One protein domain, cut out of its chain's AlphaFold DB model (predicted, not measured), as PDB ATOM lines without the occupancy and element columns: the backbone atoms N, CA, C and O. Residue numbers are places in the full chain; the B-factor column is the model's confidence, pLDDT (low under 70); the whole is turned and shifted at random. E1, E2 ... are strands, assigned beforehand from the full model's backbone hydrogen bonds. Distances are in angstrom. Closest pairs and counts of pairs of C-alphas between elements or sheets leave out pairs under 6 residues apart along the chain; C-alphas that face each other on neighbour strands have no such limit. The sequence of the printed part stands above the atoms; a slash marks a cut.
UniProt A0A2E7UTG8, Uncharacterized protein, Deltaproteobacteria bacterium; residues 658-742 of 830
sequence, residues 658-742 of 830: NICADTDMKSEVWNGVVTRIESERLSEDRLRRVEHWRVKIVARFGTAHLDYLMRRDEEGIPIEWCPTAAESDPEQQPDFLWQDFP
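This is residues 658 to 742 of the 830 residues of an uncharacterized protein of Deltaproteobacteria bacterium (UniProt A0A2E7UTG8). A single antiparallel sheet is curled and folded back on itself: the long strands E2, E3 and E4 run side by side as a long ribbon, and at one end of it E2 bends sharply, so that the short E1 and then E6 turn over to face the E3 and E4 end of the ribbon. E5 folds back along E4 at the opposite end of the ribbon, well away from E1 and E6, and the two leaves are only partly face to face. The printed part has 85 residues with six named strands, E1 to E6 along the chain, in the sheet order E5, E4, E3, E2, E1, E6, and no named helix; the class is all strand. It is only just loose, close to compact, with a radius of gyration of the C-alphas of 14.6 A, and its spans of 44 by 34 by 17 A make it flat.

E1, residues 660 to 663, and E2, residues 671 to 685, form a hairpin, with N 661 and O 672 at 2.9 A. E2 bends by 74 degrees at residue 675; its pairing is staggered, with E1 over residues 671 to 673 and with E3, residues 690 to 699, over 674 to 685. N 678 and O 696 of the E2 and E3 hairpin are 2.8 A apart. E3 and E4, residues 702 to 712, form the next hairpin, with N 695 and O 706 at 2.8 A. E4 and E5, residues 718 to 723, form another, with N 709 and O 722 at 2.8 A. E1 to E5 are a meander, each strand the antiparallel neighbour of the one before. E6, residues 734 to 741, is antiparallel to E1 at 161 degrees, with N 660 and O 738 at 2.8 A. In this folded sheet, one sheet bent back into two leaves, E5, E4 and E3 face E1 and E6, with E2 as the hinge. The closest C-alphas of E4 and E6, those of Ala 704 and Pro 734, are 5.2 A apart. E5 is apart from E1, E2 and E6.

E1 begins at C-alpha 660, (21.923, -39.823, -15.893). E2 is 36.1 A from first to last C-alpha, E3 28.7 A, E4 31.4 A and E6 20.8 A. E4 begins at C-alpha 702, (27.077, -44.813, -24.792), and E6 ends at C-alpha 741, (19.574, -35.210, -5.319).

The two C-alphas farthest apart, those of Leu 687 and Pro 742, are 45.0 A apart. The printed part has no cut and no long link. Its mean pLDDT is 84.7; residues 663 to 671 and 730 to 731 are under 70.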
ATOM      1  N   ASN A 658      21.540 -31.571 -15.531       89.44
ATOM      2  CA  ASN A 658      21.975 -32.893 -15.966       89.44
ATOM      3  C   ASN A 658      21.031 -33.978 -15.418       89.44
ATOM      4  O   ASN A 658      20.464 -33.862 -14.326       89.44
ATOM      5  N   ILE A 659      20.941 -35.057 -16.183       91.44
ATOM      6  CA  ILE A 659      20.356 -36.341 -15.800       91.44
ATOM      7  C   ILE A 659      21.401 -37.429 -16.068       91.44
ATOM      8  O   ILE A 659      22.429 -37.171 -16.704       91.44
ATOM      9  N   CYS A 660      21.143 -38.634 -15.596       88.69
ATOM     10  CA  CYS A 660      21.923 -39.823 -15.893       88.69
ATOM     11  C   CYS A 660      21.127 -40.747 -16.813       88.69
ATOM     12  O   CYS A 660      19.896 -40.668 -16.882       88.69
ATOM     13  N   ALA A 661      21.843 -41.605 -17.528       85.31
ATOM     14  CA  ALA A 661      21.264 -42.623 -18.383       85.31
ATOM     15  C   ALA A 661      22.025 -43.935 -18.216       85.31
ATOM     16  O   ALA A 661      23.249 -43.917 -18.065       85.31
ATOM     17  N   ASP A 662      21.289 -45.035 -18.313       78.31
ATOM     18  CA  ASP A 662      21.844 -46.318 -18.726       78.31
ATOM     19  C   ASP A 662      21.540 -46.503 -20.215       78.31
ATOM     20  O   ASP A 662      20.398 -46.329 -20.663       78.31
ATOM     21  N   THR A 663      22.581 -46.747 -21.007       64.06
ATOM     22  CA  THR A 663      22.467 -46.870 -22.463       64.06
ATOM     23  C   THR A 663      22.747 -48.306 -22.861       64.06
ATOM     24  O   THR A 663      23.878 -48.758 -22.691       64.06
ATOM     25  N   ASP A 664      21.736 -48.971 -23.428       58.00
ATOM     26  CA  ASP A 664      21.753 -50.380 -23.820       58.00
ATOM     27  C   ASP A 664      22.994 -50.717 -24.658       58.00
ATOM     28  O   ASP A 664      23.100 -50.423 -25.857       58.00
ATOM     29  N   MET A 665      23.960 -51.355 -24.010       46.88
ATOM     30  CA  MET A 665      24.945 -52.177 -24.679       46.88
ATOM     31  C   MET A 665      24.778 -53.570 -24.102       46.88
ATOM     32  O   MET A 665      24.605 -53.722 -22.903       46.88
ATOM     33  N   LYS A 666      24.872 -54.598 -24.947       46.72
ATOM     34  CA  LYS A 666      24.843 -56.029 -24.583       46.72
ATOM     35  C   LYS A 666      26.017 -56.460 -23.668       46.72
ATOM     36  O   LYS A 666      26.522 -57.573 -23.798       46.72
ATOM     37  N   SER A 667      26.528 -55.563 -22.833       38.38
ATOM     38  CA  SER A 667      27.646 -55.697 -21.915       38.38
ATOM     39  C   SER A 667      27.288 -55.088 -20.557       38.38
ATOM     40  O   SER A 667      26.368 -54.292 -20.430       38.38
ATOM     41  N   GLU A 668      28.038 -55.503 -19.543       43.78
ATOM     42  CA  GLU A 668      27.901 -55.126 -18.137       43.78
ATOM     43  C   GLU A 668      27.802 -53.590 -17.954       43.78
ATOM     44  O   GLU A 668      28.816 -52.909 -18.024       43.78
ATOM     45  N   VAL A 669      26.580 -53.074 -17.746       49.34
ATOM     46  CA  VAL A 669      26.176 -51.767 -17.165       49.34
ATOM     47  C   VAL A 669      26.971 -50.520 -17.611       49.34
ATOM     48  O   VAL A 669      28.109 -50.304 -17.191       49.34
ATOM     49  N   TRP A 670      26.331 -49.602 -18.350       56.84
ATOM     50  CA  TRP A 670      26.924 -48.328 -18.805       56.84
ATOM     51  C   TRP A 670      26.159 -47.122 -18.222       56.84
ATOM     52  O   TRP A 670      25.718 -46.229 -18.943       56.84
ATOM     53  N   ASN A 671      26.069 -47.056 -16.886       67.19
ATOM     54  CA  ASN A 671      25.508 -45.913 -16.153       67.19
ATOM     55  C   ASN A 671      26.414 -44.685 -16.239       67.19
ATOM     56  O   ASN A 671      27.509 -44.663 -15.672       67.19
ATOM     57  N   GLY A 672      25.956 -43.634 -16.920       76.88
ATOM     58  CA  GLY A 672      26.735 -42.414 -17.104       76.88
ATOM     59  C   GLY A 672      25.910 -41.142 -16.992       76.88
ATOM     60  O   GLY A 672      24.709 -41.110 -17.259       76.88
ATOM     61  N   VAL A 673      26.577 -40.045 -16.632       86.69
ATOM     62  CA  VAL A 673      25.997 -38.709 -16.788       86.69
ATOM     63  C   VAL A 673      25.685 -38.454 -18.267       86.69
ATOM     64  O   VAL A 673      26.477 -38.789 -19.153       86.69
ATOM     65  N   VAL A 674      24.525 -37.859 -18.545       90.50
ATOM     66  CA  VAL A 674      24.173 -37.391 -19.888       90.50
ATOM     67  C   VAL A 674      24.970 -36.128 -20.193       90.50
ATOM     68  O   VAL A 674      24.869 -35.124 -19.485       90.50
ATOM     69  N   THR A 675      25.757 -36.180 -21.263       90.94
ATOM     70  CA  THR A 675      26.660 -35.105 -21.701       90.94
ATOM     71  C   THR A 675      26.062 -34.307 -22.856       90.94
ATOM     72  O   THR A 675      26.415 -33.144 -23.068       90.94
ATOM     73  N   ARG A 676      25.107 -34.889 -23.593       93.75
ATOM     74  CA  ARG A 676      24.390 -34.205 -24.675       93.75
ATOM     75  C   ARG A 676      23.018 -34.826 -24.937       93.75
ATOM     76  O   ARG A 676      22.878 -36.042 -24.968       93.75
ATOM     77  N   ILE A 677      22.024 -33.978 -25.195       95.38
ATOM     78  CA  ILE A 677      20.711 -34.364 -25.728       95.38
ATOM     79  C   ILE A 677      20.493 -33.632 -27.050       95.38
ATOM     80  O   ILE A 677      20.751 -32.432 -27.149       95.38
ATOM     81  N   GLU A 678      20.011 -34.338 -28.064       95.88
ATOM     82  CA  GLU A 678      19.570 -33.765 -29.336       95.88
ATOM     83  C   GLU A 678      18.108 -34.150 -29.538       95.88
ATOM     84  O   GLU A 678      17.803 -35.327 -29.699       95.88
ATOM     85  N   SER A 679      17.202 -33.179 -29.480       95.62
ATOM     86  CA  SER A 679      15.766 -33.407 -29.662       95.62
ATOM     87  C   SER A 679      15.294 -32.761 -30.958       95.62
ATOM     88  O   SER A 679      15.606 -31.595 -31.212       95.62
ATOM     89  N   GLU A 680      14.543 -33.496 -31.768       95.19
ATOM     90  CA  GLU A 680      14.035 -33.046 -33.060       95.19
ATOM     91  C   GLU A 680      12.610 -33.558 -33.296       95.19
ATOM     92  O   GLU A 680      12.292 -34.716 -33.013       95.19
ATOM     93  N   ARG A 681      11.755 -32.692 -33.855       95.38
ATOM     94  CA  ARG A 681      10.455 -33.083 -34.409       95.38
ATOM     95  C   ARG A 681      10.637 -33.399 -35.890       95.38
ATOM     96  O   ARG A 681      10.857 -32.489 -36.684       95.38
ATOM     97  N   LEU A 682      10.537 -34.676 -36.243       94.62
ATOM     98  CA  LEU A 682      10.777 -35.181 -37.597       94.62
ATOM     99  C   LEU A 682       9.598 -34.910 -38.536       94.62
ATOM    100  O   LEU A 682       9.791 -34.599 -39.708       94.62
ATOM    101  N   SER A 683       8.370 -35.038 -38.033       94.00
ATOM    102  CA  SER A 683       7.152 -34.788 -38.809       94.00
ATOM    103  C   SER A 683       5.956 -34.454 -37.909       94.00
ATOM    104  O   SER A 683       5.989 -34.667 -36.694       94.00
ATOM    105  N   GLU A 684       4.902 -33.886 -38.498       94.25
ATOM    106  CA  GLU A 684       3.664 -33.498 -37.814       94.25
ATOM    107  C   GLU A 684       2.455 -33.670 -38.746       94.25
ATOM    108  O   GLU A 684       2.491 -33.265 -39.908       94.25
ATOM    109  N   ASP A 685       1.359 -34.209 -38.210       94.38
ATOM    110  CA  ASP A 685       0.030 -34.215 -38.820       94.38
ATOM    111  C   ASP A 685      -0.910 -33.394 -37.933       94.38
ATOM    112  O   ASP A 685      -1.358 -33.839 -36.872       94.38
ATOM    113  N   ARG A 686      -1.235 -32.180 -38.387       90.25
ATOM    114  CA  ARG A 686      -2.097 -31.239 -37.658       90.25
ATOM    115  C   ARG A 686      -3.547 -31.708 -37.538       90.25
ATOM    116  O   ARG A 686      -4.214 -31.346 -36.571       90.25
ATOM    117  N   LEU A 687      -4.047 -32.491 -38.497       90.62
ATOM    118  CA  LEU A 687      -5.430 -32.976 -38.485       90.62
ATOM    119  C   LEU A 687      -5.596 -34.076 -37.440       90.62
ATOM    120  O   LEU A 687      -6.530 -34.038 -36.637       90.62
ATOM    121  N   ARG A 688      -4.657 -35.027 -37.421       92.44
ATOM    122  CA  ARG A 688      -4.621 -36.105 -36.424       92.44
ATOM    123  C   ARG A 688      -4.041 -35.655 -35.081       92.44
ATOM    124  O   ARG A 688      -4.244 -36.339 -34.079       92.44
ATOM    125  N   ARG A 689      -3.365 -34.500 -35.053       95.12
ATOM    126  CA  ARG A 689      -2.614 -33.955 -33.908       95.12
ATOM    127  C   ARG A 689      -1.568 -34.945 -33.402       95.12
ATOM    128  O   ARG A 689      -1.437 -35.158 -32.194       95.12
ATOM    129  N   VAL A 690      -0.867 -35.570 -34.342       96.06
ATOM    130  CA  VAL A 690       0.204 -36.532 -34.074       96.06
ATOM    131  C   VAL A 690       1.522 -35.943 -34.553       96.06
ATOM    132  O   VAL A 690       1.618 -35.418 -35.660       96.06
ATOM    133  N   GLU A 691       2.538 -36.025 -33.706       95.69
ATOM    134  CA  GLU A 691       3.896 -35.568 -33.986       95.69
ATOM    135  C   GLU A 691       4.866 -36.741 -33.868       95.69
ATOM    136  O   GLU A 691       4.727 -37.576 -32.973       95.69
ATOM    137  N   HIS A 692       5.869 -36.776 -34.742       95.56
ATOM    138  CA  HIS A 692       6.982 -37.718 -34.684       95.56
ATOM    139  C   HIS A 692       8.202 -37.027 -34.091       95.56
ATOM    140  O   HIS A 692       8.682 -36.033 -34.640       95.56
ATOM    141  N   TRP A 693       8.708 -37.559 -32.987       95.44
ATOM    142  CA  TRP A 693       9.851 -37.019 -32.268       95.44
ATOM    143  C   TRP A 693      10.989 -38.023 -32.195       95.44
ATOM    144  O   TRP A 693      10.776 -39.219 -32.003       95.44
ATOM    145  N   ARG A 694      12.209 -37.496 -32.267       93.69
ATOM    146  CA  ARG A 694      13.443 -38.233 -32.026       93.69
ATOM    147  C   ARG A 694      14.287 -37.497 -31.003       93.69
ATOM    148  O   ARG A 694      14.564 -36.310 -31.149       93.69
ATOM    149  N   VAL A 695      14.717 -38.220 -29.978       93.62
ATOM    150  CA  VAL A 695      15.600 -37.718 -28.928       93.62
ATOM    151  C   VAL A 695      16.837 -38.599 -28.875       93.62
ATOM    152  O   VAL A 695      16.769 -39.754 -28.473       93.62
ATOM    153  N   LYS A 696      17.982 -38.059 -29.279       92.62
ATOM    154  CA  LYS A 696      19.286 -38.696 -29.114       92.62
ATOM    155  C   LYS A 696      19.889 -38.284 -27.778       92.62
ATOM    156  O   LYS A 696      19.975 -37.097 -27.474       92.62
ATOM    157  N   ILE A 697      20.338 -39.259 -27.008       90.69
ATOM    158  CA  ILE A 697      20.913 -39.105 -25.676       90.69
ATOM    159  C   ILE A 697      22.338 -39.631 -25.750       90.69
ATOM    160  O   ILE A 697      22.564 -40.795 -26.059       90.69
ATOM    161  N   VAL A 698      23.309 -38.765 -25.496       89.94
ATOM    162  CA  VAL A 698      24.717 -39.141 -25.380       89.94
ATOM    163  C   VAL A 698      25.063 -39.099 -23.902       89.94
ATOM    164  O   VAL A 698      25.044 -38.034 -23.280       89.94
ATOM    165  N   ALA A 699      25.351 -40.267 -23.347       85.81
ATOM    166  CA  ALA A 699      25.929 -40.418 -22.026       85.81
ATOM    167  C   ALA A 699      27.433 -40.657 -22.158       85.81
ATOM    168  O   ALA A 699      27.945 -40.924 -23.247       85.81
ATOM    169  N   ARG A 700      28.162 -40.587 -21.046       81.06
ATOM    170  CA  ARG A 700      29.612 -40.844 -21.053       81.06
ATOM    171  C   ARG A 700      29.991 -42.209 -21.649       81.06
ATOM    172  O   ARG A 700      31.076 -42.378 -22.201       81.06
ATOM    173  N   PHE A 701      29.078 -43.162 -21.531       74.69
ATOM    174  CA  PHE A 701      29.309 -44.584 -21.734       74.69
ATOM    175  C   PHE A 701      28.548 -45.179 -22.916       74.69
ATOM    176  O   PHE A 701      28.766 -46.327 -23.290       74.69
ATOM    177  N   GLY A 702      27.758 -44.366 -23.599       78.50
ATOM    178  CA  GLY A 702      27.077 -44.813 -24.792       78.50
ATOM    179  C   GLY A 702      26.192 -43.738 -25.373       78.50
ATOM    180  O   GLY A 702      26.127 -42.595 -24.914       78.50
ATOM    181  N   THR A 703      25.541 -44.098 -26.463       84.94
ATOM    182  CA  THR A 703      24.583 -43.241 -27.139       84.94
ATOM    183  C   THR A 703      23.313 -44.029 -27.338       84.94
ATOM    184  O   THR A 703      23.349 -45.201 -27.676       84.94
ATOM    185  N   ALA A 704      22.192 -43.367 -27.131       84.69
ATOM    186  CA  ALA A 704      20.884 -43.959 -27.226       84.69
ATOM    187  C   ALA A 704      19.934 -43.034 -27.982       84.69
ATOM    188  O   ALA A 704      20.122 -41.817 -28.027       84.69
ATOM    189  N   HIS A 705      18.898 -43.611 -28.569       86.44
ATOM    190  CA  HIS A 705      17.864 -42.914 -29.309       86.44
ATOM    191  C   HIS A 705      16.494 -43.305 -28.761       86.44
ATOM    192  O   HIS A 705      16.201 -44.477 -28.567       86.44
ATOM    193  N   LEU A 706      15.646 -42.315 -28.514       88.56
ATOM    194  CA  LEU A 706      14.237 -42.506 -28.207       88.56
ATOM    195  C   LEU A 706      13.427 -41.896 -29.346       88.56
ATOM    196  O   LEU A 706      13.418 -40.677 -29.528       88.56
ATOM    197  N   ASP A 707      12.765 -42.750 -30.115       90.94
ATOM    198  CA  ASP A 707      11.967 -42.374 -31.276       90.94
ATOM    199  C   ASP A 707      10.496 -42.755 -31.035       90.94
ATOM    200  O   ASP A 707      10.180 -43.898 -30.687       90.94
ATOM    201  N   TYR A 708       9.593 -41.774 -31.126       93.62
ATOM    202  CA  TYR A 708       8.196 -41.956 -30.749       93.62
ATOM    203  C   TYR A 708       7.225 -41.035 -31.487       93.62
ATOM    204  O   TYR A 708       7.527 -39.898 -31.848       93.62
ATOM    205  N   LEU A 709       5.998 -41.528 -31.627       95.50
ATOM    206  CA  LEU A 709       4.821 -40.748 -31.967       95.50
ATOM    207  C   LEU A 709       4.168 -40.223 -30.690       95.50
ATOM    208  O   LEU A 709       4.064 -40.933 -29.689       95.50
ATOM    209  N   MET A 710       3.680 -38.991 -30.735       96.12
ATOM    210  CA  MET A 710       2.948 -38.359 -29.643       96.12
ATOM    211  C   MET A 710       1.654 -37.757 -30.175       96.12
ATOM    212  O   MET A 710       1.679 -36.947 -31.100       96.12
ATOM    213  N   ARG A 711       0.524 -38.122 -29.568       96.19
ATOM    214  CA  ARG A 711      -0.789 -37.544 -29.872       96.19
ATOM    215  C   ARG A 711      -1.145 -36.471 -28.855       96.19
ATOM    216  O   ARG A 711      -0.943 -36.661 -27.652       96.19
ATOM    217  N   ARG A 712      -1.735 -35.377 -29.335       96.06
ATOM    218  CA  ARG A 712      -2.215 -34.261 -28.516       96.06
ATOM    219  C   ARG A 712      -3.735 -34.106 -28.546       96.06
ATOM    220  O   ARG A 712      -4.410 -34.477 -29.511       96.06
ATOM    221  N   ASP A 713      -4.267 -33.515 -27.485       96.69
ATOM    222  CA  ASP A 713      -5.644 -33.024 -27.457       96.69
ATOM    223  C   ASP A 713      -5.812 -31.698 -28.231       96.69
ATOM    224  O   ASP A 713      -4.885 -31.194 -28.869       96.69
ATOM    225  N   GLU A 714      -7.021 -31.136 -28.197       95.19
ATOM    226  CA  GLU A 714      -7.380 -29.890 -28.890       95.19
ATOM    227  C   GLU A 714      -6.636 -28.651 -28.362       95.19
ATOM    228  O   GLU A 714      -6.507 -27.665 -29.088       95.19
ATOM    229  N   GLU A 715      -6.116 -28.694 -27.130       95.19
ATOM    230  CA  GLU A 715      -5.312 -27.624 -26.529       95.19
ATOM    231  C   GLU A 715      -3.801 -27.845 -26.700       95.19
ATOM    232  O   GLU A 715      -2.991 -27.057 -26.203       95.19
ATOM    233  N   GLY A 716      -3.407 -28.918 -27.393       94.50
ATOM    234  CA  GLY A 716      -2.021 -29.308 -27.615       94.50
ATOM    235  C   GLY A 716      -1.365 -30.014 -26.426       94.50
ATOM    236  O   GLY A 716      -0.136 -30.110 -26.388       94.50
ATOM    237  N   ILE A 717      -2.127 -30.480 -25.435       95.19
ATOM    238  CA  ILE A 717      -1.593 -31.271 -24.322       95.19
ATOM    239  C   ILE A 717      -1.283 -32.681 -24.840       95.19
ATOM    240  O   ILE A 717      -2.165 -33.312 -25.426       95.19
ATOM    241  N   PRO A 718      -0.065 -33.206 -24.631       94.62
ATOM    242  CA  PRO A 718       0.240 -34.605 -24.910       94.62
ATOM    243  C   PRO A 718      -0.665 -35.563 -24.121       94.62
ATOM    244  O   PRO A 718      -0.764 -35.458 -22.895       94.62
ATOM    245  N   ILE A 719      -1.306 -36.513 -24.807       94.88
ATOM    246  CA  ILE A 719      -2.245 -37.472 -24.193       94.88
ATOM    247  C   ILE A 719      -1.833 -38.935 -24.367       94.88
ATOM    248  O   ILE A 719      -2.091 -39.747 -23.475       94.88
ATOM    249  N   GLU A 720      -1.183 -39.286 -25.476       94.56
ATOM    250  CA  GLU A 720      -0.765 -40.656 -25.787       94.56
ATOM    251  C   GLU A 720       0.603 -40.645 -26.488       94.56
ATOM    252  O   GLU A 720       0.921 -39.711 -27.227       94.56
ATOM    253  N   TRP A 721       1.404 -41.682 -26.246       93.56
ATOM    254  CA  TRP A 721       2.743 -41.873 -26.804       93.56
ATOM    255  C   TRP A 721       2.845 -43.295 -27.342       93.56
ATOM    256  O   TRP A 721       2.299 -44.216 -26.731       93.56
ATOM    257  N   CYS A 722       3.547 -43.467 -28.454       93.50
ATOM    258  CA  CYS A 722       3.785 -44.760 -29.079       93.50
ATOM    259  C   CYS A 722       5.240 -44.820 -29.558       93.50
ATOM    260  O   CYS A 722       5.629 -43.951 -30.338       93.50
ATOM    261  N   PRO A 723       6.051 -45.802 -29.135       90.81
ATOM    262  CA  PRO A 723       7.361 -46.017 -29.747       90.81
ATOM    263  C   PRO A 723       7.193 -46.358 -31.237       90.81
ATOM    264  O   PRO A 723       6.207 -46.985 -31.636       90.81
ATOM    265  N   THR A 724       8.136 -45.927 -32.072       89.06
ATOM    266  CA  THR A 724       8.140 -46.243 -33.516       89.06
ATOM    267  C   THR A 724       8.962 -47.493 -33.828       89.06
ATOM    268  O   THR A 724       8.588 -48.289 -34.692       89.06
ATOM    269  N   ALA A 725      10.057 -47.691 -33.097       83.00
ATOM    270  CA  ALA A 725      10.938 -48.844 -33.224       83.00
ATOM    271  C   ALA A 725      10.381 -50.072 -32.485       83.00
ATOM    272  O   ALA A 725       9.761 -49.950 -31.430       83.00
ATOM    273  N   ALA A 726      10.629 -51.266 -33.028       79.94
ATOM    274  CA  ALA A 726      10.364 -52.532 -32.339       79.94
ATOM    275  C   ALA A 726      11.451 -52.815 -31.286       79.94
ATOM    276  O   ALA A 726      12.564 -52.321 -31.422       79.94
ATOM    277  N   GLU A 727      11.196 -53.662 -30.286       75.50
ATOM    278  CA  GLU A 727      12.215 -54.108 -29.311       75.50
ATOM    279  C   GLU A 727      13.435 -54.772 -29.968       75.50
ATOM    280  O   GLU A 727      14.548 -54.666 -29.464       75.50
ATOM    281  N   SER A 728      13.253 -55.431 -31.117       72.12
ATOM    282  CA  SER A 728      14.336 -56.087 -31.859       72.12
ATOM    283  C   SER A 728      15.187 -55.137 -32.708       72.12
ATOM    284  O   SER A 728      16.109 -55.597 -33.381       72.12
ATOM    285  N   ASP A 729      14.848 -53.845 -32.757       74.44
ATOM    286  CA  ASP A 729      15.581 -52.868 -33.561       74.44
ATOM    287  C   ASP A 729      17.022 -52.714 -33.029       74.44
ATOM    288  O   ASP A 729      17.190 -52.493 -31.823       74.44
ATOM    289  N   PRO A 730      18.051 -52.846 -33.894       64.94
ATOM    290  CA  PRO A 730      19.452 -52.742 -33.497       64.94
ATOM    291  C   PRO A 730      19.877 -51.342 -33.035       64.94
ATOM    292  O   PRO A 730      20.969 -51.222 -32.476       64.94
ATOM    293  N   GLU A 731      19.088 -50.289 -33.284       68.25
ATOM    294  CA  GLU A 731      19.383 -48.960 -32.748       68.25
ATOM    295  C   GLU A 731      19.386 -48.979 -31.207       68.25
ATOM    296  O   GLU A 731      18.456 -49.467 -30.559       68.25
ATOM    297  N   GLN A 732      20.460 -48.439 -30.621       73.25
ATOM    298  CA  GLN A 732      20.648 -48.342 -29.172       73.25
ATOM    299  C   GLN A 732      19.601 -47.398 -28.577       73.25
ATOM    300  O   GLN A 732      19.422 -46.284 -29.074       73.25
ATOM    301  N   GLN A 733      18.926 -47.819 -27.508       73.88
ATOM    302  CA  GLN A 733      17.880 -47.051 -26.827       73.88
ATOM    303  C   GLN A 733      18.231 -46.831 -25.353       73.88
ATOM    304  O   GLN A 733      19.079 -47.547 -24.818       73.88
ATOM    305  N   PRO A 734      17.657 -45.800 -24.702       76.94
ATOM    306  CA  PRO A 734      17.903 -45.599 -23.286       76.94
ATOM    307  C   PRO A 734      17.091 -46.642 -22.517       76.94
ATOM    308  O   PRO A 734      15.876 -46.709 -22.699       76.94
ATOM    309  N   ASP A 735      17.742 -47.424 -21.659       76.06
ATOM    310  CA  ASP A 735      17.035 -48.390 -20.810       76.06
ATOM    311  C   ASP A 735      16.240 -47.641 -19.745       76.06
ATOM    312  O   ASP A 735      15.015 -47.760 -19.625       76.06
ATOM    313  N   PHE A 736      16.936 -46.747 -19.049       79.81
ATOM    314  CA  PHE A 736      16.327 -45.777 -18.167       79.81
ATOM    315  C   PHE A 736      17.134 -44.488 -18.093       79.81
ATOM    316  O   PHE A 736      18.349 -44.433 -18.282       79.81
ATOM    317  N   LEU A 737      16.412 -43.425 -17.781       87.06
ATOM    318  CA  LEU A 737      16.943 -42.159 -17.332       87.06
ATOM    319  C   LEU A 737      16.669 -42.042 -15.847       87.06
ATOM    320  O   LEU A 737      15.624 -42.465 -15.341       87.06
ATOM    321  N   TRP A 738      17.578 -41.391 -15.145       88.19
ATOM    322  CA  TRP A 738      17.375 -41.108 -13.740       88.19
ATOM    323  C   TRP A 738      18.045 -39.804 -13.337       88.19
ATOM    324  O   TRP A 738      18.869 -39.238 -14.054       88.19
ATOM    325  N   GLN A 739      17.619 -39.279 -12.199       89.38
ATOM    326  CA  GLN A 739      18.208 -38.098 -11.596       89.38
ATOM    327  C   GLN A 739      18.108 -38.235 -10.085       89.38
ATOM    328  O   GLN A 739      17.030 -38.545  -9.574       89.38
ATOM    329  N   ASP A 740      19.204 -37.979  -9.375       87.81
ATOM    330  CA  ASP A 740      19.197 -38.001  -7.912       87.81
ATOM    331  C   ASP A 740      19.753 -36.704  -7.306       87.81
ATOM    332  O   ASP A 740      20.719 -36.120  -7.802       87.81
ATOM    333  N   PHE A 741      19.115 -36.260  -6.225       89.19
ATOM    334  CA  PHE A 741      19.574 -35.210  -5.319       89.19
ATOM    335  C   PHE A 741      19.599 -35.792  -3.907       89.19
ATOM    336  O   PHE A 741      18.582 -35.757  -3.195       89.19
ATOM    337  N   PRO A 742      20.754 -36.334  -3.488       87.88
ATOM    338  CA  PRO A 742      20.863 -37.002  -2.210       87.88
ATOM    339  C   PRO A 742      20.608 -36.056  -1.035       87.88
ATOM    340  O   PRO A 742      21.050 -34.899  -1.013       87.88
TER     341      PRO A 742